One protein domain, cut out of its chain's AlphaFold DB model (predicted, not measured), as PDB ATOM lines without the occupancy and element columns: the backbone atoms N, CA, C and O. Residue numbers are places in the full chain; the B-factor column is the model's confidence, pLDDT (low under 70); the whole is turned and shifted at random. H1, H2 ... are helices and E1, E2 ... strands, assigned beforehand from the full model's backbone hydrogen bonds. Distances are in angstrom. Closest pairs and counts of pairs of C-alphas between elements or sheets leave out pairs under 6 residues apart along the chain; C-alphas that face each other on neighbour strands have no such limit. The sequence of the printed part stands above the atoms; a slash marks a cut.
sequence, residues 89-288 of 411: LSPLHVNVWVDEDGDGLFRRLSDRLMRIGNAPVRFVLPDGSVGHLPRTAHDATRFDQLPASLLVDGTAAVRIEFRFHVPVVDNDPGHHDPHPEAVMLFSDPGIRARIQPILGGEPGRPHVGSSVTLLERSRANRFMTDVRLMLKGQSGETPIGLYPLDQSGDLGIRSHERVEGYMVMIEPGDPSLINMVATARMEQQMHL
ATOM      1  N   LEU A  89    -172.431 -16.522 -70.934       70.25
ATOM      2  CA  LEU A  89    -173.550 -17.398 -71.236       70.25
ATOM      3  C   LEU A  89    -173.860 -17.369 -72.733       70.25
ATOM      4  O   LEU A  89    -174.245 -16.340 -73.296       70.25
ATOM      5  N   SER A  90    -173.760 -18.531 -73.372       69.19
ATOM      6  CA  SER A  90    -174.256 -18.712 -74.734       69.19
ATOM      7  C   SER A  90    -175.793 -18.694 -74.772       69.19
ATOM      8  O   SER A  90    -176.443 -19.182 -73.836       69.19
ATOM      9  N   PRO A  91    -176.405 -18.206 -75.865       69.31
ATOM     10  CA  PRO A  91    -177.843 -18.306 -76.063       69.31
ATOM     11  C   PRO A  91    -178.300 -19.773 -76.051       69.31
ATOM     12  O   PRO A  91    -177.708 -20.636 -76.701       69.31
ATOM     13  N   LEU A  92    -179.391 -20.044 -75.333       68.81
ATOM     14  CA  LEU A  92    -180.089 -21.328 -75.326       68.81
ATOM     15  C   LEU A  92    -180.885 -21.550 -76.609       68.81
ATOM     16  O   LEU A  92    -181.129 -22.688 -76.967       68.81
ATOM     17  N   HIS A  93    -181.384 -20.506 -77.254       73.62
ATOM     18  CA  HIS A  93    -182.113 -20.649 -78.505       73.62
ATOM     19  C   HIS A  93    -181.793 -19.472 -79.404       73.62
ATOM     20  O   HIS A  93    -181.846 -18.323 -78.969       73.62
ATOM     21  N   VAL A  94    -181.514 -19.774 -80.667       81.12
ATOM     22  CA  VAL A  94    -181.389 -18.775 -81.719       81.12
ATOM     23  C   VAL A  94    -182.416 -19.103 -82.773       81.12
ATOM     24  O   VAL A  94    -182.472 -20.219 -83.286       81.12
ATOM     25  N   ASN A  95    -183.268 -18.137 -83.061       86.44
ATOM     26  CA  ASN A  95    -184.230 -18.250 -84.132       86.44
ATOM     27  C   ASN A  95    -183.969 -17.126 -85.126       86.44
ATOM     28  O   ASN A  95    -183.687 -15.996 -84.736       86.44
ATOM     29  N   VAL A  96    -184.063 -17.457 -86.406       89.50
ATOM     30  CA  VAL A  96    -183.777 -16.535 -87.500       89.50
ATOM     31  C   VAL A  96    -185.027 -16.415 -88.351       89.50
ATOM     32  O   VAL A  96    -185.667 -17.419 -88.672       89.50
ATOM     33  N   TRP A  97    -185.382 -15.190 -88.708       92.62
ATOM     34  CA  TRP A  97    -186.420 -14.888 -89.676       92.62
ATOM     35  C   TRP A  97    -185.876 -13.927 -90.712       92.62
ATOM     36  O   TRP A  97    -185.039 -13.084 -90.401       92.62
ATOM     37  N   VAL A  98    -186.380 -14.047 -91.927       94.19
ATOM     38  CA  VAL A  98    -185.951 -13.245 -93.064       94.19
ATOM     39  C   VAL A  98    -187.183 -12.681 -93.753       94.19
ATOM     40  O   VAL A  98    -188.199 -13.369 -93.875       94.19
ATOM     41  N   ASP A  99    -187.091 -11.426 -94.162       93.69
ATOM     42  CA  ASP A  99    -188.009 -10.788 -95.097       93.69
ATOM     43  C   ASP A  99    -187.346 -10.789 -96.482       93.69
ATOM     44  O   ASP A  99    -186.569  -9.896 -96.815       93.69
ATOM     45  N   GLU A 100    -187.567 -11.872 -97.234       86.31
ATOM     46  CA  GLU A 100    -186.957 -12.089 -98.557       86.31
ATOM     47  C   GLU A 100    -187.602 -11.218 -99.642       86.31
ATOM     48  O   GLU A 100    -186.940 -10.848-100.608       86.31
ATOM     49  N   ASP A 101    -188.886 -10.894 -99.472       88.62
ATOM     50  CA  ASP A 101    -189.695 -10.181-100.461       88.62
ATOM     51  C   ASP A 101    -189.686  -8.651-100.225       88.62
ATOM     52  O   ASP A 101    -190.120  -7.885-101.088       88.62
ATOM     53  N   GLY A 102    -189.176  -8.188 -99.076       87.56
ATOM     54  CA  GLY A 102    -189.142  -6.776 -98.686       87.56
ATOM     55  C   GLY A 102    -190.521  -6.212 -98.327       87.56
ATOM     56  O   GLY A 102    -190.732  -5.000 -98.402       87.56
ATOM     57  N   ASP A 103    -191.474  -7.078 -97.984       87.62
ATOM     58  CA  ASP A 103    -192.868  -6.731 -97.692       87.62
ATOM     59  C   ASP A 103    -193.132  -6.526 -96.188       87.62
ATOM     60  O   ASP A 103    -194.256  -6.229 -95.771       87.62
ATOM     61  N   GLY A 104    -192.092  -6.658 -95.358       85.50
ATOM     62  CA  GLY A 104    -192.161  -6.605 -93.903       85.50
ATOM     63  C   GLY A 104    -192.630  -7.912 -93.258       85.50
ATOM     64  O   GLY A 104    -192.758  -7.968 -92.027       85.50
ATOM     65  N   LEU A 105    -192.893  -8.972 -94.031       89.00
ATOM     66  CA  LEU A 105    -193.363 -10.263 -93.533       89.00
ATOM     67  C   LEU A 105    -192.194 -11.224 -93.300       89.00
ATOM     68  O   LEU A 105    -191.803 -12.033 -94.138       89.00
ATOM     69  N   PHE A 106    -191.702 -11.213 -92.065       91.06
ATOM     70  CA  PHE A 106    -190.620 -12.087 -91.621       91.06
ATOM     71  C   PHE A 106    -191.038 -13.562 -91.559       91.06
ATOM     72  O   PHE A 106    -191.842 -13.975 -90.714       91.06
ATOM     73  N   ARG A 107    -190.417 -14.398 -92.395       92.44
ATOM     74  CA  ARG A 107    -190.604 -15.856 -92.408       92.44
ATOM     75  C   ARG A 107    -189.472 -16.540 -91.666       92.44
ATOM     76  O   ARG A 107    -188.309 -16.181 -91.812       92.44
ATOM     77  N   ARG A 108    -189.808 -17.537 -90.845       90.56
ATOM     78  CA  ARG A 108    -188.801 -18.265 -90.066       90.56
ATOM     79  C   ARG A 108    -187.908 -19.071 -91.000       90.56
ATOM     80  O   ARG A 108    -188.400 -19.910 -91.755       90.56
ATOM     81  N   LEU A 109    -186.605 -18.879 -90.872       84.81
ATOM     82  CA  LEU A 109    -185.616 -19.648 -91.595       84.81
ATOM     83  C   LEU A 109    -185.370 -20.980 -90.885       84.81
ATOM     84  O   LEU A 109    -185.176 -21.034 -89.669       84.81
ATOM     85  N   SER A 110    -185.403 -22.075 -91.641       81.62
ATOM     86  CA  SER A 110    -185.093 -23.394 -91.090       81.62
ATOM     87  C   SER A 110    -183.585 -23.612 -91.015       81.62
ATOM     88  O   SER A 110    -182.836 -23.186 -91.896       81.62
ATOM     89  N   ASP A 111    -183.146 -24.376 -90.018       73.38
ATOM     90  CA  ASP A 111    -181.734 -24.729 -89.858       73.38
ATOM     91  C   ASP A 111    -181.147 -25.430 -91.085       73.38
ATOM     92  O   ASP A 111    -179.986 -25.237 -91.441       73.38
ATOM     93  N   ARG A 112    -181.976 -26.211 -91.790       74.94
ATOM     94  CA  ARG A 112    -181.581 -26.865 -93.038       74.94
ATOM     95  C   ARG A 112    -181.161 -25.845 -94.093       74.94
ATOM     96  O   ARG A 112    -180.161 -26.089 -94.760       74.94
ATOM     97  N   LEU A 113    -181.914 -24.756 -94.253       78.44
ATOM     98  CA  LEU A 113    -181.634 -23.716 -95.247       78.44
ATOM     99  C   LEU A 113    -180.355 -22.943 -94.893       78.44
ATOM    100  O   LEU A 113    -179.488 -22.790 -95.751       78.44
ATOM    101  N   MET A 114    -180.182 -22.589 -93.614       77.94
ATOM    102  CA  MET A 114    -178.959 -21.940 -93.112       77.94
ATOM    103  C   MET A 114    -177.711 -22.813 -93.269       77.94
ATOM    104  O   MET A 114    -176.617 -22.313 -93.522       77.94
ATOM    105  N   ARG A 115    -177.863 -24.135 -93.143       70.88
ATOM    106  CA  ARG A 115    -176.761 -25.091 -93.277       70.88
ATOM    107  C   ARG A 115    -176.317 -25.298 -94.724       70.88
ATOM    108  O   ARG A 115    -175.128 -25.453 -94.967       70.88
ATOM    109  N   ILE A 116    -177.250 -25.365 -95.675       71.31
ATOM    110  CA  ILE A 116    -176.906 -25.598 -97.092       71.31
ATOM    111  C   ILE A 116    -176.427 -24.329 -97.808       71.31
ATOM    112  O   ILE A 116    -175.899 -24.439 -98.908       71.31
ATOM    113  N   GLY A 117    -176.598 -23.150 -97.198       70.12
ATOM    114  CA  GLY A 117    -176.128 -21.873 -97.744       70.12
ATOM    115  C   GLY A 117    -177.010 -21.276 -98.846       70.12
ATOM    116  O   GLY A 117    -176.568 -20.360 -99.524       70.12
ATOM    117  N   ASN A 118    -178.245 -21.766 -99.010       73.06
ATOM    118  CA  ASN A 118    -179.226 -21.245 -99.979       73.06
ATOM    119  C   ASN A 118    -180.176 -20.217 -99.340       73.06
ATOM    120  O   ASN A 118    -181.344 -20.143 -99.709       73.06
ATOM    121  N   ALA A 119    -179.711 -19.506 -98.317       81.38
ATOM    122  CA  ALA A 119    -180.499 -18.530 -97.587       81.38
ATOM    123  C   ALA A 119    -179.654 -17.291 -97.277       81.38
ATOM    124  O   ALA A 119    -178.436 -17.443 -97.129       81.38
ATOM    125  N   PRO A 120    -180.286 -16.121 -97.062       83.56
ATOM    126  CA  PRO A 120    -179.589 -14.878 -96.706       83.56
ATOM    127  C   PRO A 120    -178.794 -14.931 -95.393       83.56
ATOM    128  O   PRO A 120    -178.028 -14.026 -95.065       83.56
ATOM    129  N   VAL A 121    -178.976 -16.002 -94.614       83.31
ATOM    130  CA  VAL A 121    -178.252 -16.266 -93.371       83.31
ATOM    131  C   VAL A 121    -177.672 -17.673 -93.407       83.31
ATOM    132  O   VAL A 121    -178.368 -18.630 -93.755       83.31
ATOM    133  N   ARG A 122    -176.410 -17.820 -92.994       79.88
ATOM    134  CA  ARG A 122    -175.715 -19.115 -92.904       79.88
ATOM    135  C   ARG A 122    -174.899 -19.266 -91.625       79.88
ATOM    136  O   ARG A 122    -174.452 -18.279 -91.046       79.88
ATOM    137  N   PHE A 123    -174.648 -20.509 -91.221       71.56
ATOM    138  CA  PHE A 123    -173.716 -20.796 -90.127       71.56
ATOM    139  C   PHE A 123    -172.265 -20.640 -90.585       71.56
ATOM    140  O   PHE A 123    -171.888 -21.137 -91.648       71.56
ATOM    141  N   VAL A 124    -171.439 -20.006 -89.757       66.31
ATOM    142  CA  VAL A 124    -169.986 -19.940 -89.931       66.31
ATOM    143  C   VAL A 124    -169.311 -20.710 -88.810       66.31
ATOM    144  O   VAL A 124    -169.462 -20.383 -87.633       66.31
ATOM    145  N   LEU A 125    -168.554 -21.737 -89.200       57.84
ATOM    146  CA  LEU A 125    -167.727 -22.515 -88.289       57.84
ATOM    147  C   LEU A 125    -166.283 -21.994 -88.251       57.84
ATOM    148  O   LEU A 125    -165.729 -21.690 -89.312       57.84
ATOM    149  N   PRO A 126    -165.643 -21.963 -87.066       49.44
ATOM    150  CA  PRO A 126    -164.257 -21.511 -86.914       49.44
ATOM    151  C   PRO A 126    -163.212 -22.371 -87.642       49.44
ATOM    152  O   PRO A 126    -162.137 -21.877 -87.967       49.44
ATOM    153  N   ASP A 127    -163.498 -23.648 -87.906       48.41
ATOM    154  CA  ASP A 127    -162.556 -24.597 -88.519       48.41
ATOM    155  C   ASP A 127    -162.714 -24.728 -90.049       48.41
ATOM    156  O   ASP A 127    -161.965 -25.458 -90.705       48.41
ATOM    157  N   GLY A 128    -163.690 -24.030 -90.645       44.00
ATOM    158  CA  GLY A 128    -163.976 -24.090 -92.080       44.00
ATOM    159  C   GLY A 128    -164.319 -25.496 -92.595       44.00
ATOM    160  O   GLY A 128    -164.195 -25.741 -93.809       44.00
ATOM    161  N   SER A 129    -164.705 -26.423 -91.709       42.16
ATOM    162  CA  SER A 129    -165.117 -27.775 -92.069       42.16
ATOM    163  C   SER A 129    -166.585 -27.773 -92.512       42.16
ATOM    164  O   SER A 129    -167.486 -27.299 -91.828       42.16
ATOM    165  N   VAL A 130    -166.846 -28.290 -93.716       36.34
ATOM    166  CA  VAL A 130    -168.216 -28.394 -94.266       36.34
ATOM    167  C   VAL A 130    -168.934 -29.636 -93.710       36.34
ATOM    168  O   VAL A 130    -170.160 -29.704 -93.696       36.34
ATOM    169  N   GLY A 131    -168.176 -30.617 -93.204       36.69
ATOM    170  CA  GLY A 131    -168.695 -31.904 -92.726       36.69
ATOM    171  C   GLY A 131    -169.415 -31.856 -91.374       36.69
ATOM    172  O   GLY A 131    -170.213 -32.749 -91.089       36.69
ATOM    173  N   HIS A 132    -169.179 -30.816 -90.568       48.00
ATOM    174  CA  HIS A 132    -169.720 -30.692 -89.209       48.00
ATOM    175  C   HIS A 132    -170.496 -29.396 -88.973       48.00
ATOM    176  O   HIS A 132    -170.644 -28.983 -87.825       48.00
ATOM    177  N   LEU A 133    -171.027 -28.772 -90.037       51.94
ATOM    178  CA  LEU A 133    -171.909 -27.611 -89.889       51.94
ATOM    179  C   LEU A 133    -173.008 -27.911 -88.854       51.94
ATOM    180  O   LEU A 133    -173.618 -28.991 -88.929       51.94
ATOM    181  N   PRO A 134    -173.277 -26.989 -87.907       52.47
ATOM    182  CA  PRO A 134    -174.284 -27.198 -86.883       52.47
ATOM    183  C   PRO A 134    -175.603 -27.589 -87.540       52.47
ATOM    184  O   PRO A 134    -176.014 -27.014 -88.554       52.47
ATOM    185  N   ARG A 135    -176.253 -28.625 -87.003       55.38
ATOM    186  CA  ARG A 135    -177.531 -29.084 -87.558       55.38
ATOM    187  C   ARG A 135    -178.644 -28.099 -87.254       55.38
ATOM    188  O   ARG A 135    -179.611 -28.078 -88.010       55.38
ATOM    189  N   THR A 136    -178.490 -27.327 -86.179       50.16
ATOM    190  CA  THR A 136    -179.438 -26.314 -85.733       50.16
ATOM    191  C   THR A 136    -178.748 -25.010 -85.337       50.16
ATOM    192  O   THR A 136    -177.583 -25.020 -84.937       50.16
ATOM    193  N   ALA A 137    -179.474 -23.888 -85.381       50.81
ATOM    194  CA  ALA A 137    -178.997 -22.611 -84.840       50.81
ATOM    195  C   ALA A 137    -178.729 -22.668 -83.328       50.81
ATOM    196  O   ALA A 137    -177.996 -21.852 -82.785       50.81
ATOM    197  N   HIS A 138    -179.281 -23.678 -82.660       55.22
ATOM    198  CA  HIS A 138    -178.978 -24.019 -81.279       55.22
ATOM    199  C   HIS A 138    -177.645 -24.761 -81.111       55.22
ATOM    200  O   HIS A 138    -176.860 -24.456 -80.222       55.22
ATOM    201  N   ASP A 139    -177.343 -25.725 -81.979       47.75
ATOM    202  CA  ASP A 139    -176.052 -26.428 -81.941       47.75
ATOM    203  C   ASP A 139    -174.892 -25.468 -82.238       47.75
ATOM    204  O   ASP A 139    -173.788 -25.641 -81.726       47.75
ATOM    205  N   ALA A 140    -175.167 -24.424 -83.026       47.41
ATOM    206  CA  ALA A 140    -174.235 -23.347 -83.314       47.41
ATOM    207  C   ALA A 140    -173.782 -22.607 -82.041       47.41
ATOM    208  O   ALA A 140    -172.604 -22.279 -81.915       47.41
ATOM    209  N   THR A 141    -174.656 -22.413 -81.050       47.41
ATOM    210  CA  THR A 141    -174.313 -21.678 -79.818       47.41
ATOM    211  C   THR A 141    -173.581 -22.514 -78.768       47.41
ATOM    212  O   THR A 141    -173.043 -21.964 -77.806       47.41
ATOM    213  N   ARG A 142    -173.546 -23.839 -78.945       44.50
ATOM    214  CA  ARG A 142    -172.952 -24.812 -78.011       44.50
ATOM    215  C   ARG A 142    -171.547 -25.265 -78.387       44.50
ATOM    216  O   ARG A 142    -170.997 -26.126 -77.708       44.50
ATOM    217  N   PHE A 143    -170.994 -24.745 -79.479       38.84
ATOM    218  CA  PHE A 143    -169.656 -25.121 -79.910       38.84
ATOM    219  C   PHE A 143    -168.601 -24.567 -78.949       38.84
ATOM    220  O   PHE A 143    -168.704 -23.434 -78.489       38.84
ATOM    221  N   ASP A 144    -167.575 -25.371 -78.654       40.50
ATOM    222  CA  ASP A 144    -166.550 -25.033 -77.660       40.50
ATOM    223  C   ASP A 144    -165.520 -23.993 -78.140       40.50
ATOM    224  O   ASP A 144    -164.585 -23.632 -77.426       40.50
ATOM    225  N   GLN A 145    -165.689 -23.505 -79.359       41.72
ATOM    226  CA  GLN A 145    -164.973 -22.390 -79.969       41.72
ATOM    227  C   GLN A 145    -165.969 -21.223 -80.048       41.72
ATOM    228  O   GLN A 145    -167.155 -21.486 -79.887       41.72
ATOM    229  N   LEU A 146    -165.530 -19.966 -80.238       41.78
ATOM    230  CA  LEU A 146    -166.434 -18.802 -80.405       41.78
ATOM    231  C   LEU A 146    -167.752 -19.248 -81.062       41.78
ATOM    232  O   LEU A 146    -167.655 -19.815 -82.158       41.78
ATOM    233  N   PRO A 147    -168.915 -19.123 -80.379       47.03
ATOM    234  CA  PRO A 147    -170.116 -19.834 -80.789       47.03
ATOM    235  C   PRO A 147    -170.346 -19.584 -82.275       47.03
ATOM    236  O   PRO A 147    -170.120 -18.465 -82.751       47.03
ATOM    237  N   ALA A 148    -170.675 -20.641 -83.017       50.47
ATOM    238  CA  ALA A 148    -170.757 -20.580 -84.465       50.47
ATOM    239  C   ALA A 148    -171.618 -19.375 -84.850       50.47
ATOM    240  O   ALA A 148    -172.766 -19.235 -84.425       50.47
ATOM    241  N   SER A 149    -170.988 -18.448 -85.562       68.12
ATOM    242  CA  SER A 149    -171.563 -17.135 -85.816       68.12
ATOM    243  C   SER A 149    -172.506 -17.230 -87.004       68.12
ATOM    244  O   SER A 149    -172.315 -18.051 -87.906       68.12
ATOM    245  N   LEU A 150    -173.541 -16.401 -87.014       77.62
ATOM    246  CA  LEU A 150    -174.417 -16.272 -88.170       77.62
ATOM    247  C   LEU A 150    -173.770 -15.283 -89.130       77.62
ATOM    248  O   LEU A 150    -173.480 -14.164 -88.730       77.62
ATOM    249  N   LEU A 151    -173.533 -15.668 -90.381       82.12
ATOM    250  CA  LEU A 151    -173.220 -14.698 -91.424       82.12
ATOM    251  C   LEU A 151    -174.509 -14.319 -92.133       82.12
ATOM    252  O   LEU A 151    -175.147 -15.181 -92.736       82.12
ATOM    253  N   VAL A 152    -174.841 -13.038 -92.073       85.69
ATOM    254  CA  VAL A 152    -175.862 -12.409 -92.907       85.69
ATOM    255  C   VAL A 152    -175.177 -11.921 -94.177       85.69
ATOM    256  O   VAL A 152    -174.131 -11.277 -94.094       85.69
ATOM    257  N   ASP A 153    -175.718 -12.255 -95.344       85.44
ATOM    258  CA  ASP A 153    -175.136 -11.869 -96.638       85.44
ATOM    259  C   ASP A 153    -175.550 -10.468 -97.114       85.44
ATOM    260  O   ASP A 153    -174.988  -9.965 -98.083       85.44
ATOM    261  N   GLY A 154    -176.509  -9.850 -96.419       86.88
ATOM    262  CA  GLY A 154    -176.967  -8.488 -96.669       86.88
ATOM    263  C   GLY A 154    -178.045  -8.349 -97.749       86.88
ATOM    264  O   GLY A 154    -178.514  -7.241 -98.000       86.88
ATOM    265  N   THR A 155    -178.492  -9.446 -98.363       90.44
ATOM    266  CA  THR A 155    -179.481  -9.413 -99.457       90.44
ATOM    267  C   THR A 155    -180.914  -9.150 -98.995       90.44
ATOM    268  O   THR A 155    -181.725  -8.659 -99.777       90.44
ATOM    269  N   ALA A 156    -181.227  -9.449 -97.735       91.88
ATOM    270  CA  ALA A 156    -182.568  -9.362 -97.168       91.88
ATOM    271  C   ALA A 156    -182.530  -8.834 -95.731       91.88
ATOM    272  O   ALA A 156    -181.502  -8.919 -95.053       91.88
ATOM    273  N   ALA A 157    -183.660  -8.314 -95.247       94.38
ATOM    274  CA  ALA A 157    -183.769  -7.902 -93.855       94.38
ATOM    275  C   ALA A 157    -183.870  -9.149 -92.972       94.38
ATOM    276  O   ALA A 157    -184.629 -10.080 -93.263       94.38
ATOM    277  N   VAL A 158    -183.129  -9.169 -91.868       94.31
ATOM    278  CA  VAL A 158    -183.037 -10.334 -90.983       94.31
ATOM    279  C   VAL A 158    -183.465  -9.955 -89.576       94.31
ATOM    280  O   VAL A 158    -183.020  -8.959 -89.020       94.31
ATOM    281  N   ARG A 159    -184.297 -10.790 -88.965       94.75
ATOM    282  CA  ARG A 159    -184.596 -10.762 -87.535       94.75
ATOM    283  C   ARG A 159    -183.950 -11.964 -86.872       94.75
ATOM    284  O   ARG A 159    -184.210 -13.095 -87.274       94.75
ATOM    285  N   ILE A 160    -183.175 -11.739 -85.823       93.00
ATOM    286  CA  ILE A 160    -182.554 -12.791 -85.023       93.00
ATOM    287  C   ILE A 160    -183.036 -12.641 -83.582       93.00
ATOM    288  O   ILE A 160    -182.863 -11.589 -82.979       93.00
ATOM    289  N   GLU A 161    -183.647 -13.681 -83.022       92.69
ATOM    290  CA  GLU A 161    -183.982 -13.739 -81.595       92.69
ATOM    291  C   GLU A 161    -182.963 -14.633 -80.890       92.69
ATOM    292  O   GLU A 161    -182.958 -15.850 -81.093       92.69
ATOM    293  N   PHE A 162    -182.131 -14.030 -80.043       88.06
ATOM    294  CA  PHE A 162    -181.237 -14.718 -79.118       88.06
ATOM    295  C   PHE A 162    -181.938 -14.850 -77.768       88.06
ATOM    296  O   PHE A 162    -182.270 -13.841 -77.159       88.06
ATOM    297  N   ARG A 163    -182.171 -16.068 -77.278       84.19
ATOM    298  CA  ARG A 163    -182.772 -16.321 -75.956       84.19
ATOM    299  C   ARG A 163    -181.816 -17.100 -75.078       84.19
ATOM    300  O   ARG A 163    -181.220 -18.066 -75.548       84.19
ATOM    301  N   PHE A 164    -181.698 -16.724 -73.811       78.06
ATOM    302  CA  PHE A 164    -180.766 -17.345 -72.870       78.06
ATOM    303  C   PHE A 164    -181.454 -18.375 -71.978       78.06
ATOM    304  O   PHE A 164    -182.675 -18.432 -71.861       78.06
ATOM    305  N   HIS A 165    -180.642 -19.229 -71.354       68.19
ATOM    306  CA  HIS A 165    -181.111 -20.253 -70.417       68.19
ATOM    307  C   HIS A 165    -181.838 -19.671 -69.203       68.19
ATOM    308  O   HIS A 165    -182.651 -20.343 -68.569       68.19
ATOM    309  N   VAL A 166    -181.469 -18.449 -68.853       70.81
ATOM    310  CA  VAL A 166    -181.846 -17.744 -67.641       70.81
ATOM    311  C   VAL A 166    -182.064 -16.290 -68.035       70.81
ATOM    312  O   VAL A 166    -181.357 -15.814 -68.928       70.81
ATOM    313  N   PRO A 167    -183.025 -15.586 -67.418       75.75
ATOM    314  CA  PRO A 167    -183.154 -14.165 -67.661       75.75
ATOM    315  C   PRO A 167    -181.848 -13.460 -67.305       75.75
ATOM    316  O   PRO A 167    -181.300 -13.680 -66.222       75.75
ATOM    317  N   VAL A 168    -181.363 -12.649 -68.233       77.19
ATOM    318  CA  VAL A 168    -180.233 -11.755 -68.042       77.19
ATOM    319  C   VAL A 168    -180.719 -10.627 -67.146       77.19
ATOM    320  O   VAL A 168    -181.740  -9.998 -67.437       77.19
ATOM    321  N   VAL A 169    -180.034 -10.435 -66.027       74.69
ATOM    322  CA  VAL A 169    -180.398  -9.432 -65.030       74.69
ATOM    323  C   VAL A 169    -179.412  -8.282 -65.138       74.69
ATOM    324  O   VAL A 169    -178.208  -8.509 -65.239       74.69
ATOM    325  N   ASP A 170    -179.954  -7.077 -65.108       74.75
ATOM    326  CA  ASP A 170    -179.200  -5.839 -65.013       74.75
ATOM    327  C   ASP A 170    -178.310  -5.831 -63.765       74.75
ATOM    328  O   ASP A 170    -178.748  -6.197 -62.664       74.75
ATOM    329  N   ASN A 171    -177.042  -5.491 -63.956       71.12
ATOM    330  CA  ASN A 171    -176.046  -5.521 -62.906       71.12
ATOM    331  C   ASN A 171    -176.045  -4.244 -62.042       71.12
ATOM    332  O   ASN A 171    -175.661  -4.338 -60.871       71.12
ATOM    333  N   ASP A 172    -176.552  -3.119 -62.558       77.75
ATOM    334  CA  ASP A 172    -176.835  -1.887 -61.811       77.75
ATOM    335  C   ASP A 172    -178.199  -1.288 -62.219       77.75
ATOM    336  O   ASP A 172    -178.292  -0.294 -62.948       77.75
ATOM    337  N   PRO A 173    -179.301  -1.874 -61.712       77.75
ATOM    338  CA  PRO A 173    -180.639  -1.525 -62.160       77.75
ATOM    339  C   PRO A 173    -180.967  -0.030 -62.042       77.75
ATOM    340  O   PRO A 173    -181.054   0.526 -60.944       77.75
ATOM    341  N   GLY A 174    -181.292   0.592 -63.174       75.38
ATOM    342  CA  GLY A 174    -181.687   1.995 -63.289       75.38
ATOM    343  C   GLY A 174    -180.534   2.974 -63.517       75.38
ATOM    344  O   GLY A 174    -180.800   4.176 -63.618       75.38
ATOM    345  N   HIS A 175    -179.295   2.496 -63.624       78.44
ATOM    346  CA  HIS A 175    -178.123   3.321 -63.902       78.44
ATOM    347  C   HIS A 175    -177.453   2.898 -65.204       78.44
ATOM    348  O   HIS A 175    -177.645   1.791 -65.682       78.44
ATOM    349  N   HIS A 176    -176.700   3.822 -65.796       79.12
ATOM    350  CA  HIS A 176    -175.804   3.472 -66.888       79.12
ATOM    351  C   HIS A 176    -174.453   3.098 -66.287       79.12
ATOM    352  O   HIS A 176    -173.857   3.914 -65.573       79.12
ATOM    353  N   ASP A 177    -173.928   1.928 -66.628       73.56
ATOM    354  CA  ASP A 177    -172.704   1.403 -66.034       73.56
ATOM    355  C   ASP A 177    -171.757   0.770 -67.083       73.56
ATOM    356  O   ASP A 177    -172.141   0.518 -68.226       73.56
ATOM    357  N   PRO A 178    -170.449   0.638 -66.783       68.12
ATOM    358  CA  PRO A 178    -169.460   0.172 -67.756       68.12
ATOM    359  C   PRO A 178    -169.415  -1.358 -67.918       68.12
ATOM    360  O   PRO A 178    -168.611  -1.861 -68.711       68.12
ATOM    361  N   HIS A 179    -170.205  -2.110 -67.153       74.75
ATOM    362  CA  HIS A 179    -170.267  -3.561 -67.186       74.75
ATOM    363  C   HIS A 179    -171.432  -4.001 -68.081       74.75
ATOM    364  O   HIS A 179    -172.584  -3.846 -67.714       74.75
ATOM    365  N   PRO A 180    -171.167  -4.588 -69.257       79.31
ATOM    366  CA  PRO A 180    -172.259  -5.078 -70.087       79.31
ATOM    367  C   PRO A 180    -172.978  -6.258 -69.424       79.31
ATOM    368  O   PRO A 180    -172.325  -7.105 -68.806       79.31
ATOM    369  N   GLU A 181    -174.284  -6.390 -69.666       83.38
ATOM    370  CA  GLU A 181    -175.072  -7.621 -69.460       83.38
ATOM    371  C   GLU A 181    -175.087  -8.524 -70.692       83.38
ATOM    372  O   GLU A 181    -175.410  -9.713 -70.621       83.38
ATOM    373  N   ALA A 182    -174.807  -7.957 -71.861       83.56
ATOM    374  CA  ALA A 182    -174.660  -8.715 -73.085       83.56
ATOM    375  C   ALA A 182    -173.643  -8.078 -74.017       83.56
ATOM    376  O   ALA A 182    -173.363  -6.885 -73.976       83.56
ATOM    377  N   VAL A 183    -173.088  -8.903 -74.893       81.75
ATOM    378  CA  VAL A 183    -172.127  -8.478 -75.898       81.75
ATOM    379  C   VAL A 183    -172.576  -9.039 -77.230       81.75
ATOM    380  O   VAL A 183    -172.690 -10.256 -77.399       81.75
ATOM    381  N   MET A 184    -172.806  -8.149 -78.191       85.31
ATOM    382  CA  MET A 184    -173.008  -8.527 -79.580       85.31
ATOM    383  C   MET A 184    -171.671  -8.485 -80.317       85.31
ATOM    384  O   MET A 184    -170.981  -7.469 -80.331       85.31
ATOM    385  N   LEU A 185    -171.317  -9.589 -80.961       82.44
ATOM    386  CA  LEU A 185    -170.210  -9.652 -81.903       82.44
ATOM    387  C   LEU A 185    -170.733  -9.331 -83.299       82.44
ATOM    388  O   LEU A 185    -171.759  -9.876 -83.708       82.44
ATOM    389  N   PHE A 186    -170.010  -8.486 -84.029       81.00
ATOM    390  CA  PHE A 186    -170.294  -8.178 -85.426       81.00
ATOM    391  C   PHE A 186    -169.004  -8.059 -86.247       81.00
ATOM    392  O   PHE A 186    -167.921  -8.056 -85.667       81.00
ATOM    393  N   SER A 187    -169.072  -8.002 -87.580       76.19
ATOM    394  CA  SER A 187    -167.854  -7.919 -88.411       76.19
ATOM    395  C   SER A 187    -167.834  -6.806 -89.447       76.19
ATOM    396  O   SER A 187    -166.803  -6.567 -90.065       76.19
ATOM    397  N   ASP A 188    -168.952  -6.127 -89.667       78.31
ATOM    398  CA  ASP A 188    -168.979  -4.997 -90.580       78.31
ATOM    399  C   ASP A 188    -169.330  -3.706 -89.834       78.31
ATOM    400  O   ASP A 188    -170.393  -3.625 -89.217       78.31
ATOM    401  N   PRO A 189    -168.474  -2.670 -89.879       66.50
ATOM    402  CA  PRO A 189    -168.850  -1.367 -89.365       66.50
ATOM    403  C   PRO A 189    -169.985  -0.721 -90.166       66.50
ATOM    404  O   PRO A 189    -170.590   0.204 -89.654       66.50
ATOM    405  N   GLY A 190    -170.276  -1.130 -91.402       76.62
ATOM    406  CA  GLY A 190    -171.430  -0.661 -92.176       76.62
ATOM    407  C   GLY A 190    -172.788  -1.167 -91.675       76.62
ATOM    408  O   GLY A 190    -173.814  -0.632 -92.106       76.62
ATOM    409  N   ILE A 191    -172.807  -2.120 -90.734       83.62
ATOM    410  CA  ILE A 191    -174.035  -2.738 -90.241       83.62
ATOM    411  C   ILE A 191    -175.036  -1.709 -89.711       83.62
ATOM    412  O   ILE A 191    -174.698  -0.768 -88.984       83.62
ATOM    413  N   ARG A 192    -176.304  -1.938 -90.053       91.06
ATOM    414  CA  ARG A 192    -177.455  -1.266 -89.456       91.06
ATOM    415  C   ARG A 192    -178.278  -2.287 -88.703       91.06
ATOM    416  O   ARG A 192    -178.989  -3.090 -89.308       91.06
ATOM    417  N   ALA A 193    -178.150  -2.262 -87.382       92.94
ATOM    418  CA  ALA A 193    -178.863  -3.175 -86.506       92.94
ATOM    419  C   ALA A 193    -179.697  -2.418 -85.471       92.94
ATOM    420  O   ALA A 193    -179.220  -1.492 -84.820       92.94
ATOM    421  N   ARG A 194    -180.946  -2.844 -85.289       94.94
ATOM    422  CA  ARG A 194    -181.803  -2.444 -84.170       94.94
ATOM    423  C   ARG A 194    -181.827  -3.575 -83.159       94.94
ATOM    424  O   ARG A 194    -182.185  -4.698 -83.502       94.94
ATOM    425  N   ILE A 195    -181.457  -3.271 -81.926       95.00
ATOM    426  CA  ILE A 195    -181.376  -4.225 -80.826       95.00
ATOM    427  C   ILE A 195    -182.468  -3.866 -79.821       95.00
ATOM    428  O   ILE A 195    -182.602  -2.709 -79.423       95.00
ATOM    429  N   GLN A 196    -183.262  -4.858 -79.434       95.00
ATOM    430  CA  GLN A 196    -184.309  -4.724 -78.426       95.00
ATOM    431  C   GLN A 196    -184.220  -5.870 -77.422       95.00
ATOM    432  O   GLN A 196    -183.924  -7.001 -77.815       95.00
ATOM    433  N   PRO A 197    -184.529  -5.628 -76.143       94.12
ATOM    434  CA  PRO A 197    -184.615  -6.699 -75.168       94.12
ATOM    435  C   PRO A 197    -185.915  -7.487 -75.370       94.12
ATOM    436  O   PRO A 197    -186.973  -6.918 -75.646       94.12
ATOM    437  N   ILE A 198    -185.851  -8.805 -75.216       93.69
ATOM    438  CA  ILE A 198    -187.012  -9.695 -75.158       93.69
ATOM    439  C   ILE A 198    -187.365  -9.868 -73.685       93.69
ATOM    440  O   ILE A 198    -186.588 -10.435 -72.923       93.69
ATOM    441  N   LEU A 199    -188.543  -9.397 -73.290       91.44
ATOM    442  CA  LEU A 199    -189.049  -9.471 -71.917       91.44
ATOM    443  C   LEU A 199    -189.894 -10.731 -71.669       91.44
ATOM    444  O   LEU A 199    -190.214 -11.058 -70.530       91.44
ATOM    445  N   GLY A 200    -190.300 -11.419 -72.740       88.81
ATOM    446  CA  GLY A 200    -191.123 -12.622 -72.671       88.81
ATOM    447  C   GLY A 200    -191.703 -13.043 -74.022       88.81
ATOM    448  O   GLY A 200    -191.255 -12.618 -75.090       88.81
ATOM    449  N   GLY A 201    -192.755 -13.861 -73.981       87.62
ATOM    450  CA  GLY A 201    -193.514 -14.287 -75.161       87.62
ATOM    451  C   GLY A 201    -192.898 -15.467 -75.913       87.62
ATOM    452  O   GLY A 201    -191.822 -15.961 -75.576       87.62
ATOM    453  N   GLU A 202    -193.591 -15.926 -76.951       85.94
ATOM    454  CA  GLU A 202    -193.215 -17.116 -77.720       85.94
ATOM    455  C   GLU A 202    -192.215 -16.789 -78.846       85.94
ATOM    456  O   GLU A 202    -192.199 -15.661 -79.348       85.94
ATOM    457  N   PRO A 203    -191.391 -17.755 -79.293       79.62
ATOM    458  CA  PRO A 203    -190.531 -17.576 -80.462       79.62
ATOM    459  C   PRO A 203    -191.306 -17.077 -81.688       79.62
ATOM    460  O   PRO A 203    -192.295 -17.684 -82.103       79.62
ATOM    461  N   GLY A 204    -190.852 -15.977 -82.289       81.62
ATOM    462  CA  GLY A 204    -191.485 -15.349 -83.452       81.62
ATOM    463  C   GLY A 204    -192.623 -14.383 -83.124       81.62
ATOM    464  O   GLY A 204    -193.018 -13.611 -84.003       81.62
ATOM    465  N   ARG A 205    -193.107 -14.389 -81.874       88.31
ATOM    466  CA  ARG A 205    -194.014 -13.392 -81.282       88.31
ATOM    467  C   ARG A 205    -193.467 -12.911 -79.925       88.31
ATOM    468  O   ARG A 205    -194.150 -13.053 -78.906       88.31
ATOM    469  N   PRO A 206    -192.224 -12.395 -79.881       90.81
ATOM    470  CA  PRO A 206    -191.621 -11.957 -78.633       90.81
ATOM    471  C   PRO A 206    -192.346 -10.723 -78.090       90.81
ATOM    472  O   PRO A 206    -192.725  -9.823 -78.841       90.81
ATOM    473  N   HIS A 207    -192.495 -10.660 -76.771       92.25
ATOM    474  CA  HIS A 207    -192.787  -9.408 -76.089       92.25
ATOM    475  C   HIS A 207    -191.464  -8.659 -75.922       92.25
ATOM    476  O   HIS A 207    -190.585  -9.114 -75.190       92.25
ATOM    477  N   VAL A 208    -191.300  -7.559 -76.654       92.25
ATOM    478  CA  VAL A 208    -190.058  -6.777 -76.679       92.25
ATOM    479  C   VAL A 208    -190.200  -5.488 -75.882       92.25
ATOM    480  O   VAL A 208    -191.292  -4.920 -75.798       92.25
ATOM    481  N   GLY A 209    -189.091  -5.026 -75.310       87.12
ATOM    482  CA  GLY A 209    -189.026  -3.732 -74.644       87.12
ATOM    483  C   GLY A 209    -189.285  -2.575 -75.609       87.12
ATOM    484  O   GLY A 209    -189.052  -2.670 -76.816       87.12
ATOM    485  N   SER A 210    -189.786  -1.472 -75.053       83.69
ATOM    486  CA  SER A 210    -190.142  -0.276 -75.830       83.69
ATOM    487  C   SER A 210    -188.929   0.478 -76.384       83.69
ATOM    488  O   SER A 210    -189.024   1.092 -77.446       83.69
ATOM    489  N   SER A 211    -187.789   0.401 -75.699       88.25
ATOM    490  CA  SER A 211    -186.542   1.015 -76.140       88.25
ATOM    491  C   SER A 211    -185.890   0.207 -77.257       88.25
ATOM    492  O   SER A 211    -185.915  -1.027 -77.264       88.25
ATOM    493  N   VAL A 212    -185.265   0.925 -78.186       90.88
ATOM    494  CA  VAL A 212    -184.504   0.358 -79.298       90.88
ATOM    495  C   VAL A 212    -183.118   0.977 -79.279       90.88
ATOM    496  O   VAL A 212    -182.978   2.192 -79.413       90.88
ATOM    497  N   THR A 213    -182.093   0.142 -79.185       92.00
ATOM    498  CA  THR A 213    -180.718   0.574 -79.404       92.00
ATOM    499  C   THR A 213    -180.389   0.425 -80.880       92.00
ATOM    500  O   THR A 213    -180.485  -0.666 -81.442       92.00
ATOM    501  N   LEU A 214    -179.997   1.523 -81.519       91.94
ATOM    502  CA  LEU A 214    -179.563   1.514 -82.909       91.94
ATOM    503  C   LEU A 214    -178.033   1.450 -82.981       91.94
ATOM    504  O   LEU A 214    -177.329   2.305 -82.432       91.94
ATOM    505  N   LEU A 215    -177.534   0.434 -83.676       89.31
ATOM    506  CA  LEU A 215    -176.149   0.317 -84.095       89.31
ATOM    507  C   LEU A 215    -176.054   0.746 -85.559       89.31
ATOM    508  O   LEU A 215    -176.440   0.003 -86.457       89.31
ATOM    509  N   GLU A 216    -175.550   1.957 -85.776       88.81
ATOM    510  CA  GLU A 216    -175.204   2.481 -87.099       88.81
ATOM    511  C   GLU A 216    -173.689   2.587 -87.247       88.81
ATOM    512  O   GLU A 216    -172.951   2.570 -86.260       88.81
ATOM    513  N   ARG A 217    -173.222   2.845 -88.469       84.19
ATOM    514  CA  ARG A 217    -171.796   2.913 -88.800       84.19
ATOM    515  C   ARG A 217    -170.943   3.800 -87.905       84.19
ATOM    516  O   ARG A 217    -169.839   3.420 -87.517       84.19
ATOM    517  N   SER A 218    -171.436   4.984 -87.559       82.44
ATOM    518  CA  SER A 218    -170.721   5.927 -86.691       82.44
ATOM    519  C   SER A 218    -170.505   5.378 -85.275       82.44
ATOM    520  O   SER A 218    -169.477   5.664 -84.657       82.44
ATOM    521  N   ARG A 219    -171.451   4.572 -84.776       82.50
ATOM    522  CA  ARG A 219    -171.391   3.898 -83.479       82.50
ATOM    523  C   ARG A 219    -170.582   2.607 -83.589       82.50
ATOM    524  O   ARG A 219    -169.645   2.438 -82.820       82.50
ATOM    525  N   ALA A 220    -170.860   1.773 -84.589       83.31
ATOM    526  CA  ALA A 220    -170.176   0.508 -84.855       83.31
ATOM    527  C   ALA A 220    -168.656   0.673 -84.983       83.31
ATOM    528  O   ALA A 220    -167.905  -0.056 -84.342       83.31
ATOM    529  N   ASN A 221    -168.192   1.707 -85.697       80.06
ATOM    530  CA  ASN A 221    -166.764   2.018 -85.831       80.06
ATOM    531  C   ASN A 221    -166.024   2.167 -84.489       80.06
ATOM    532  O   ASN A 221    -164.833   1.879 -84.420       80.06
ATOM    533  N   ARG A 222    -166.702   2.609 -83.421       81.19
ATOM    534  CA  ARG A 222    -166.092   2.797 -82.088       81.19
ATOM    535  C   ARG A 222    -165.838   1.481 -81.357       81.19
ATOM    536  O   ARG A 222    -165.031   1.439 -80.439       81.19
ATOM    537  N   PHE A 223    -166.546   0.437 -81.765       78.50
ATOM    538  CA  PHE A 223    -166.536  -0.880 -81.145       78.50
ATOM    539  C   PHE A 223    -165.737  -1.902 -81.949       78.50
ATOM    540  O   PHE A 223    -165.670  -3.069 -81.561       78.50
ATOM    541  N   MET A 224    -165.126  -1.474 -83.057       77.00
ATOM    542  CA  MET A 224    -164.205  -2.302 -83.822       77.00
ATOM    543  C   MET A 224    -162.961  -2.599 -82.992       77.00
ATOM    544  O   MET A 224    -162.384  -1.718 -82.356       77.00
ATOM    545  N   THR A 225    -162.561  -3.860 -83.016       68.75
ATOM    546  CA  THR A 225    -161.348  -4.360 -82.378       68.75
ATOM    547  C   THR A 225    -160.230  -4.473 -83.409       68.75
ATOM    548  O   THR A 225    -160.475  -4.498 -84.618       68.75
ATOM    549  N   ASP A 226    -158.998  -4.620 -82.933       64.62
ATOM    550  CA  ASP A 226    -157.854  -4.930 -83.798       64.62
ATOM    551  C   ASP A 226    -157.820  -6.411 -84.226       64.62
ATOM    552  O   ASP A 226    -156.960  -6.823 -85.005       64.62
ATOM    553  N   VAL A 227    -158.768  -7.228 -83.742       60.78
ATOM    554  CA  VAL A 227    -158.919  -8.628 -84.142       60.78
ATOM    555  C   VAL A 227    -159.633  -8.697 -85.484       60.78
ATOM    556  O   VAL A 227    -160.685  -8.087 -85.691       60.78
ATOM    557  N   ARG A 228    -159.079  -9.495 -86.396       64.62
ATOM    558  CA  ARG A 228    -159.631  -9.711 -87.731       64.62
ATOM    559  C   ARG A 228    -159.827 -11.193 -88.011       64.62
ATOM    560  O   ARG A 228    -159.051 -12.035 -87.565       64.62
ATOM    561  N   LEU A 229    -160.872 -11.501 -88.765       63.44
ATOM    562  CA  LEU A 229    -161.222 -12.841 -89.210       63.44
ATOM    563  C   LEU A 229    -160.882 -12.999 -90.679       63.44
ATOM    564  O   LEU A 229    -161.231 -12.166 -91.506       63.44
ATOM    565  N   MET A 230    -160.277 -14.130 -91.015       60.25
ATOM    566  CA  MET A 230    -160.211 -14.587 -92.393       60.25
ATOM    567  C   MET A 230    -161.319 -15.607 -92.615       60.25
ATOM    568  O   MET A 230    -161.226 -16.747 -92.153       60.25
ATOM    569  N   LEU A 231    -162.373 -15.212 -93.323       57.94
ATOM    570  CA  LEU A 231    -163.425 -16.144 -93.706       57.94
ATOM    571  C   LEU A 231    -162.962 -16.983 -94.898       57.94
ATOM    572  O   LEU A 231    -162.544 -16.466 -95.934       57.94
ATOM    573  N   LYS A 232    -163.046 -18.311 -94.761       50.69
ATOM    574  CA  LYS A 232    -162.684 -19.247 -95.831       50.69
ATOM    575  C   LYS A 232    -163.505 -18.940 -97.090       50.69
ATOM    576  O   LYS A 232    -164.730 -18.990 -97.058       50.69
ATOM    577  N   GLY A 233    -162.816 -18.651 -98.194       50.47
ATOM    578  CA  GLY A 233    -163.442 -18.312 -99.475       50.47
ATOM    579  C   GLY A 233    -163.713 -16.820 -99.700       50.47
ATOM    580  O   GLY A 233    -164.257 -16.479-100.744       50.47
ATOM    581  N   GLN A 234    -163.322 -15.935 -98.777       56.56
ATOM    582  CA  GLN A 234    -163.294 -14.489 -99.010       56.56
ATOM    583  C   GLN A 234    -161.852 -14.000 -99.182       56.56
ATOM    584  O   GLN A 234    -160.938 -14.434 -98.480       56.56
ATOM    585  N   SER A 235    -161.644 -13.098-100.141       47.03
ATOM    586  CA  SER A 235    -160.366 -12.421-100.358       47.03
ATOM    587  C   SER A 235    -160.293 -11.198 -99.448       47.03
ATOM    588  O   SER A 235    -160.617 -10.090 -99.866       47.03
ATOM    589  N   GLY A 236    -159.937 -11.398 -98.182       61.53
ATOM    590  CA  GLY A 236    -159.768 -10.288 -97.252       61.53
ATOM    591  C   GLY A 236    -159.820 -10.704 -95.793       61.53
ATOM    592  O   GLY A 236    -160.304 -11.781 -95.444       61.53
ATOM    593  N   GLU A 237    -159.300  -9.820 -94.951       64.25
ATOM    594  CA  GLU A 237    -159.493  -9.864 -93.510       64.25
ATOM    595  C   GLU A 237    -160.695  -8.994 -93.145       64.25
ATOM    596  O   GLU A 237    -160.771  -7.832 -93.548       64.25
ATOM    597  N   THR A 238    -161.611  -9.537 -92.353       65.38
ATOM    598  CA  THR A 238    -162.795  -8.828 -91.876       65.38
ATOM    599  C   THR A 238    -162.590  -8.458 -90.408       65.38
ATOM    600  O   THR A 238    -162.418  -9.359 -89.583       65.38
ATOM    601  N   PRO A 239    -162.570  -7.169 -90.038       67.94
ATOM    602  CA  PRO A 239    -162.412  -6.772 -88.644       67.94
ATOM    603  C   PRO A 239    -163.609  -7.233 -87.803       67.94
ATOM    604  O   PRO A 239    -164.721  -7.330 -88.305       67.94
ATOM    605  N   ILE A 240    -163.395  -7.527 -86.523       72.56
ATOM    606  CA  ILE A 240    -164.474  -7.869 -85.587       72.56
ATOM    607  C   ILE A 240    -164.784  -6.653 -84.727       72.56
ATOM    608  O   ILE A 240    -163.868  -6.026 -84.198       72.56
ATOM    609  N   GLY A 241    -166.061  -6.357 -84.530       73.38
ATOM    610  CA  GLY A 241    -166.543  -5.442 -83.509       73.38
ATOM    611  C   GLY A 241    -167.211  -6.168 -82.342       73.38
ATOM    612  O   GLY A 241    -167.843  -7.214 -82.513       73.38
ATOM    613  N   LEU A 242    -167.071  -5.600 -81.144       78.75
ATOM    614  CA  LEU A 242    -167.731  -6.056 -79.920       78.75
ATOM    615  C   LEU A 242    -168.571  -4.918 -79.365       78.75
ATOM    616  O   LEU A 242    -168.037  -3.941 -78.845       78.75
ATOM    617  N   TYR A 243    -169.881  -5.058 -79.479       83.94
ATOM    618  CA  TYR A 243    -170.841  -4.083 -79.006       83.94
ATOM    619  C   TYR A 243    -171.361  -4.493 -77.616       83.94
ATOM    620  O   TYR A 243    -172.177  -5.419 -77.538       83.94
ATOM    621  N   PRO A 244    -170.867  -3.876 -76.525       84.06
ATOM    622  CA  PRO A 244    -171.418  -4.082 -75.192       84.06
ATOM    623  C   PRO A 244    -172.826  -3.481 -75.114       84.06
ATOM    624  O   PRO A 244    -173.092  -2.441 -75.714       84.06
ATOM    625  N   LEU A 245    -173.714  -4.160 -74.397       84.50
ATOM    626  CA  LEU A 245    -175.081  -3.743 -74.126       84.50
ATOM    627  C   LEU A 245    -175.257  -3.602 -72.620       84.50
ATOM    628  O   LEU A 245    -175.155  -4.603 -71.905       84.50
ATOM    629  N   ASP A 246    -175.549  -2.379 -72.198       86.25
ATOM    630  CA  ASP A 246    -176.053  -2.051 -70.866       86.25
ATOM    631  C   ASP A 246    -177.595  -2.065 -70.896       86.25
ATOM    632  O   ASP A 246    -178.237  -1.361 -71.686       86.25
ATOM    633  N   GLN A 247    -178.221  -2.902 -70.071       83.81
ATOM    634  CA  GLN A 247    -179.675  -3.048 -70.039       83.81
ATOM    635  C   GLN A 247    -180.394  -1.757 -69.646       83.81
ATOM    636  O   GLN A 247    -181.356  -1.372 -70.321       83.81
ATOM    637  N   SER A 248    -179.958  -1.077 -68.593       82.94
ATOM    638  CA  SER A 248    -180.587   0.170 -68.156       82.94
ATOM    639  C   SER A 248    -180.163   1.343 -69.027       82.94
ATOM    640  O   SER A 248    -181.018   2.112 -69.479       82.94
ATOM    641  N   GLY A 249    -178.868   1.462 -69.313       81.06
ATOM    642  CA  GLY A 249    -178.295   2.574 -70.063       81.06
ATOM    643  C   GLY A 249    -178.667   2.583 -71.546       81.06
ATOM    644  O   GLY A 249    -179.128   3.606 -72.059       81.06
ATOM    645  N   ASP A 250    -178.495   1.460 -72.248       82.00
ATOM    646  CA  ASP A 250    -178.726   1.383 -73.698       82.00
ATOM    647  C   ASP A 250    -180.152   0.965 -74.057       82.00
ATOM    648  O   ASP A 250    -180.697   1.423 -75.071       82.00
ATOM    649  N   LEU A 251    -180.741   0.066 -73.264       85.25
ATOM    650  CA  LEU A 251    -182.020  -0.582 -73.563       85.25
ATOM    651  C   LEU A 251    -183.163  -0.096 -72.659       85.25
ATOM    652  O   LEU A 251    -184.299  -0.539 -72.833       85.25
ATOM    653  N   GLY A 252    -182.913   0.838 -71.737       85.00
ATOM    654  CA  GLY A 252    -183.939   1.444 -70.882       85.00
ATOM    655  C   GLY A 252    -184.759   0.426 -70.087       85.00
ATOM    656  O   GLY A 252    -185.957   0.640 -69.878       85.00
ATOM    657  N   ILE A 253    -184.144  -0.698 -69.716       86.31
ATOM    658  CA  ILE A 253    -184.766  -1.743 -68.906       86.31
ATOM    659  C   ILE A 253    -185.045  -1.200 -67.513       86.31
ATOM    660  O   ILE A 253    -184.220  -0.535 -66.895       86.31
ATOM    661  N   ARG A 254    -186.246  -1.463 -67.004       83.38
ATOM    662  CA  ARG A 254    -186.611  -1.057 -65.647       83.38
ATOM    663  C   ARG A 254    -186.072  -2.060 -64.642       83.38
ATOM    664  O   ARG A 254    -186.042  -3.256 -64.896       83.38
ATOM    665  N   SER A 255    -185.820  -1.599 -63.422       76.19
ATOM    666  CA  SER A 255    -185.215  -2.409 -62.355       76.19
ATOM    667  C   SER A 255    -185.966  -3.682 -61.929       76.19
ATOM    668  O   SER A 255    -185.407  -4.531 -61.241       76.19
ATOM    669  N   HIS A 256    -187.233  -3.832 -62.315       74.94
ATOM    670  CA  HIS A 256    -188.046  -5.022 -62.047       74.94
ATOM    671  C   HIS A 256    -188.279  -5.896 -63.286       74.94
ATOM    672  O   HIS A 256    -188.862  -6.979 -63.172       74.94
ATOM    673  N   GLU A 257    -187.882  -5.424 -64.464       80.94
ATOM    674  CA  GLU A 257    -188.020  -6.156 -65.713       80.94
ATOM    675  C   GLU A 257    -186.932  -7.228 -65.812       80.94
ATOM    676  O   GLU A 257    -185.861  -7.143 -65.216       80.94
ATOM    677  N   ARG A 258    -187.251  -8.308 -66.527       81.75
ATOM    678  CA  ARG A 258    -186.343  -9.433 -66.739       81.75
ATOM    679  C   ARG A 258    -186.171  -9.637 -68.226       81.75
ATOM    680  O   ARG A 258    -187.163  -9.783 -68.936       81.75
ATOM    681  N   VAL A 259    -184.925  -9.691 -68.677       87.56
ATOM    682  CA  VAL A 259    -184.607  -9.858 -70.092       87.56
ATOM    683  C   VAL A 259    -184.356 -11.337 -70.372       87.56
ATOM    684  O   VAL A 259    -183.363 -11.904 -69.942       87.56
ATOM    685  N   GLU A 260    -185.256 -12.004 -71.088       87.75
ATOM    686  CA  GLU A 260    -185.090 -13.407 -71.503       87.75
ATOM    687  C   GLU A 260    -184.114 -13.572 -72.681       87.75
ATOM    688  O   GLU A 260    -183.659 -14.681 -72.983       87.75
ATOM    689  N   GLY A 261    -183.816 -12.484 -73.386       90.81
ATOM    690  CA  GLY A 261    -183.053 -12.504 -74.623       90.81
ATOM    691  C   GLY A 261    -182.985 -11.146 -75.301       90.81
ATOM    692  O   GLY A 261    -183.473 -10.157 -74.768       90.81
ATOM    693  N   TYR A 262    -182.447 -11.110 -76.514       92.56
ATOM    694  CA  TYR A 262    -182.444  -9.913 -77.347       92.56
ATOM    695  C   TYR A 262    -182.894 -10.248 -78.764       92.56
ATOM    696  O   TYR A 262    -182.567 -11.297 -79.326       92.56
ATOM    697  N   MET A 263    -183.659  -9.332 -79.340       95.12
ATOM    698  CA  MET A 263    -184.047  -9.337 -80.735       95.12
ATOM    699  C   MET A 263    -183.145  -8.361 -81.484       95.12
ATOM    700  O   MET A 263    -183.087  -7.181 -81.141       95.12
ATOM    701  N   VAL A 264    -182.460  -8.853 -82.509       94.69
ATOM    702  CA  VAL A 264    -181.597  -8.068 -83.390       94.69
ATOM    703  C   VAL A 264    -182.230  -8.048 -84.777       94.69
ATOM    704  O   VAL A 264    -182.364  -9.087 -85.419       94.69
ATOM    705  N   MET A 265    -182.645  -6.870 -85.228       95.19
ATOM    706  CA  MET A 265    -183.128  -6.631 -86.588       95.19
ATOM    707  C   MET A 265    -181.996  -6.019 -87.401       95.19
ATOM    708  O   MET A 265    -181.494  -4.965 -87.028       95.19
ATOM    709  N   ILE A 266    -181.626  -6.638 -88.510       93.75
ATOM    710  CA  ILE A 266    -180.557  -6.199 -89.404       93.75
ATOM    711  C   ILE A 266    -181.204  -5.808 -90.726       93.75
ATOM    712  O   ILE A 266    -181.978  -6.580 -91.296       93.75
ATOM    713  N   GLU A 267    -180.931  -4.593 -91.183       92.50
ATOM    714  CA  GLU A 267    -181.406  -4.120 -92.485       92.50
ATOM    715  C   GLU A 267    -180.588  -4.752 -93.624       92.50
ATOM    716  O   GLU A 267    -179.433  -5.127 -93.401       92.50
ATOM    717  N   PRO A 268    -181.147  -4.863 -94.848       91.38
ATOM    718  CA  PRO A 268    -180.354  -5.222 -96.019       91.38
ATOM    719  C   PRO A 268    -179.174  -4.256 -96.177       91.38
ATOM    720  O   PRO A 268    -179.304  -3.055 -95.917       91.38
ATOM    721  N   GLY A 269    -178.028  -4.759 -96.620       87.38
ATOM    722  CA  GLY A 269    -176.805  -3.971 -96.681       87.38
ATOM    723  C   GLY A 269    -175.553  -4.818 -96.836       87.38
ATOM    724  O   GLY A 269    -175.537  -5.790 -97.585       87.38
ATOM    725  N   ASP A 270    -174.492  -4.418 -96.147       81.38
ATOM    726  CA  ASP A 270    -173.210  -5.106 -96.203       81.38
ATOM    727  C   ASP A 270    -173.244  -6.419 -95.388       81.38
ATOM    728  O   ASP A 270    -173.894  -6.492 -94.335       81.38
ATOM    729  N   PRO A 271    -172.556  -7.483 -95.849       81.38
ATOM    730  CA  PRO A 271    -172.501  -8.742 -95.121       81.38
ATOM    731  C   PRO A 271    -171.866  -8.570 -93.740       81.38
ATOM    732  O   PRO A 271    -170.770  -8.024 -93.617       81.38
ATOM    733  N   SER A 272    -172.486  -9.137 -92.705       81.88
ATOM    734  CA  SER A 272    -171.926  -9.125 -91.352       81.88
ATOM    735  C   SER A 272    -172.067 -10.475 -90.673       81.88
ATOM    736  O   SER A 272    -173.114 -11.125 -90.722       81.88
ATOM    737  N   LEU A 273    -171.006 -10.887 -89.982       79.06
ATOM    738  CA  LEU A 273    -171.096 -11.898 -88.938       79.06
ATOM    739  C   LEU A 273    -171.858 -11.307 -87.767       79.06
ATOM    740  O   LEU A 273    -171.699 -10.123 -87.488       79.06
ATOM    741  N   ILE A 274    -172.669 -12.118 -87.101       80.94
ATOM    742  CA  ILE A 274    -173.436 -11.737 -85.925       80.94
ATOM    743  C   ILE A 274    -173.450 -12.887 -84.938       80.94
ATOM    744  O   ILE A 274    -173.707 -14.045 -85.284       80.94
ATOM    745  N   ASN A 275    -173.192 -12.545 -83.685       81.00
ATOM    746  CA  ASN A 275    -173.399 -13.428 -82.555       81.00
ATOM    747  C   ASN A 275    -173.703 -12.606 -81.303       81.00
ATOM    748  O   ASN A 275    -173.452 -11.403 -81.267       81.00
ATOM    749  N   MET A 276    -174.223 -13.255 -80.272       82.25
ATOM    750  CA  MET A 276    -174.503 -12.610 -79.004       82.25
ATOM    751  C   MET A 276    -174.233 -13.552 -77.844       82.25
ATOM    752  O   MET A 276    -174.586 -14.728 -77.892       82.25
ATOM    753  N   VAL A 277    -173.637 -13.013 -76.789       78.69
ATOM    754  CA  VAL A 277    -173.449 -13.688 -75.505       78.69
ATOM    755  C   VAL A 277    -173.997 -12.803 -74.396       78.69
ATOM    756  O   VAL A 277    -173.968 -11.580 -74.517       78.69
ATOM    757  N   ALA A 278    -174.505 -13.411 -73.331       78.00
ATOM    758  CA  ALA A 278    -174.831 -12.692 -72.107       78.00
ATOM    759  C   ALA A 278    -173.663 -12.798 -71.128       78.00
ATOM    760  O   ALA A 278    -172.946 -13.799 -71.113       78.00
ATOM    761  N   THR A 279    -173.483 -11.773 -70.315       72.81
ATOM    762  CA  THR A 279    -172.493 -11.718 -69.244       72.81
ATOM    763  C   THR A 279    -173.220 -11.811 -67.910       72.81
ATOM    764  O   THR A 279    -174.144 -11.052 -67.636       72.81
ATOM    765  N   ALA A 280    -172.846 -12.789 -67.090       64.81
ATOM    766  CA  ALA A 280    -173.447 -13.022 -65.781       64.81
ATOM    767  C   ALA A 280    -172.405 -12.808 -64.682       64.81
ATOM    768  O   ALA A 280    -171.282 -13.291 -64.791       64.81
ATOM    769  N   ARG A 281    -172.777 -12.118 -63.598       62.03
ATOM    770  CA  ARG A 281    -171.940 -12.036 -62.385       62.03
ATOM    771  C   ARG A 281    -172.158 -13.256 -61.482       62.03
ATOM    772  O   ARG A 281    -173.263 -13.802 -61.428       62.03
ATOM    773  N   MET A 282    -171.143 -13.620 -60.686       47.03
ATOM    774  CA  MET A 282    -171.198 -14.707 -59.685       47.03
ATOM    775  C   MET A 282    -172.428 -14.648 -58.751       47.03
ATOM    776  O   MET A 282    -172.890 -15.678 -58.271       47.03
ATOM    777  N   GLU A 283    -173.014 -13.477 -58.490       44.19
ATOM    778  CA  GLU A 283    -174.237 -13.360 -57.677       44.19
ATOM    779  C   GLU A 283    -175.502 -13.860 -58.391       44.19
ATOM    780  O   GLU A 283    -176.360 -14.493 -57.767       44.19
ATOM    781  N   GLN A 284    -175.598 -13.667 -59.709       52.72
ATOM    782  CA  GLN A 284    -176.654 -14.265 -60.531       52.72
ATOM    783  C   GLN A 284    -176.485 -15.785 -60.589       52.72
ATOM    784  O   GLN A 284    -177.466 -16.521 -60.484       52.72
ATOM    785  N   GLN A 285    -175.239 -16.259 -60.647       51.59
ATOM    786  CA  GLN A 285    -174.898 -17.675 -60.517       51.59
ATOM    787  C   GLN A 285    -175.298 -18.235 -59.145       51.59
ATOM    788  O   GLN A 285    -175.939 -19.281 -59.083       51.59
ATOM    789  N   MET A 286    -175.047 -17.517 -58.047       43.12
ATOM    790  CA  MET A 286    -175.522 -17.913 -56.716       43.12
ATOM    791  C   MET A 286    -177.054 -17.924 -56.626       43.12
ATOM    792  O   MET A 286    -177.624 -18.793 -55.966       43.12
ATOM    793  N   HIS A 287    -177.758 -17.009 -57.297       47.34
ATOM    794  CA  HIS A 287    -179.221 -17.043 -57.373       47.34
ATOM    795  C   HIS A 287    -179.729 -18.239 -58.204       47.34
ATOM    796  O   HIS A 287    -180.748 -18.847 -57.863       47.34
ATOM    797  N   LEU A 288    -178.992 -18.628 -59.249       48.91
ATOM    798  CA  LEU A 288    -179.253 -19.813 -60.069       48.91
ATOM    799  C   LEU A 288    -179.017 -21.117 -59.311       48.91
ATOM    800  O   LEU A 288    -179.870 -22.002 -59.344       48.91
TER     801      LEU A 288
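AT A GLANCE: This is residues 89 to 288 of the 411 residues of an uncharacterized protein of Phycisphaerae bacterium (UniProt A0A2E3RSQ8). What shape do these parts make? Two strongly twisted sheets of six strands each stand face to face as a sandwich, one of them, E2 E3 E12 E5 E10 E9, curled like part of a barrel. Four short helices lie round them: H1 beside E2, H2 close to E1, H3 standing up over E10, and H4 beyond the end of E12. What does the printed part hold? Its 200 residues, of mixed class, have four named helices and twelve named strands, in the order E1 H1 E2 H2 E3 E4 E5 E6 E7 E8 H3 E9 E10 E11 E12 H4; the neighbour strands are antiparallel. It is compact, with a radius of gyration of the C-alphas of 16.1 A and spans of 45 by 37 by 33 A.

IN THESE COORDINATES: Where is the curled sheet? Across it come E2, residues 121 to 124; E3, 149 to 152; E12, 272 to 279, 22.3 A; E5, 182 to 186; E10, 237 to 245, 25.6 A; and E9, 224 to 230. Where is the branched sheet? E1, residues 93 to 99, begins at C-alpha (-182.113, -20.649, -78.505); then come E4, 157 to 168, 26.3 A; E6, 193 to 202, 21.9 A; E7, 205 to 208; E8, 213 to 215; and E11, 259 to 266. Where are the helices? H1 is residues 111 to 116, H2 137 to 141, H3 217 to 223, and H4 282 to 288, ending at C-alpha (-179.253, -19.813, -60.069).

HOW THE PARTS SIT: How is the curled sheet joined? E12 pairs with E3, N 274 and O 150 at 2.7 A, and with E5, N 183 and O 277 at 2.8 A. E9 and E10 form a hairpin, N 238 and O 229 at 2.8 A. How is the branched sheet joined? E6 bends by 86 degrees at residue 199, with E7 and E8 on one side and E11 on the other, N 196 and O 263 at 2.9 A. Where are the helices? H1 stands at the curled sheet's level, Met 114 and Arg 122 having its closest C-alphas to E2, 4.3 A; H3 stands up from that sheet, over E10, at a height of 8.5 A. H2 only grazes both sheets, and H4 only just grazes the branched one, with 5 pairs of C-alphas within 10 A. Are their backbones closed? In H1 and H4 every O i to N i+4 pair is within hydrogen-bond range; H2 has 0 of 1 and H3 1 of 3, beside 1 of 2 and 2 of 4 O i to N i+3 pairs.

THE WHOLE: How far does it reach? The two farthest C-alphas, of Ser 235 and His 256, are 47.8 A apart, and the printed part has no cut. Which links are long? E1 to H1, E2 to H2, E4 to E5 and E10 to E11. Where is confidence low? In 56 residues pLDDT is under 70, among them 124 to 149, 225 to 239 and 280 to 288.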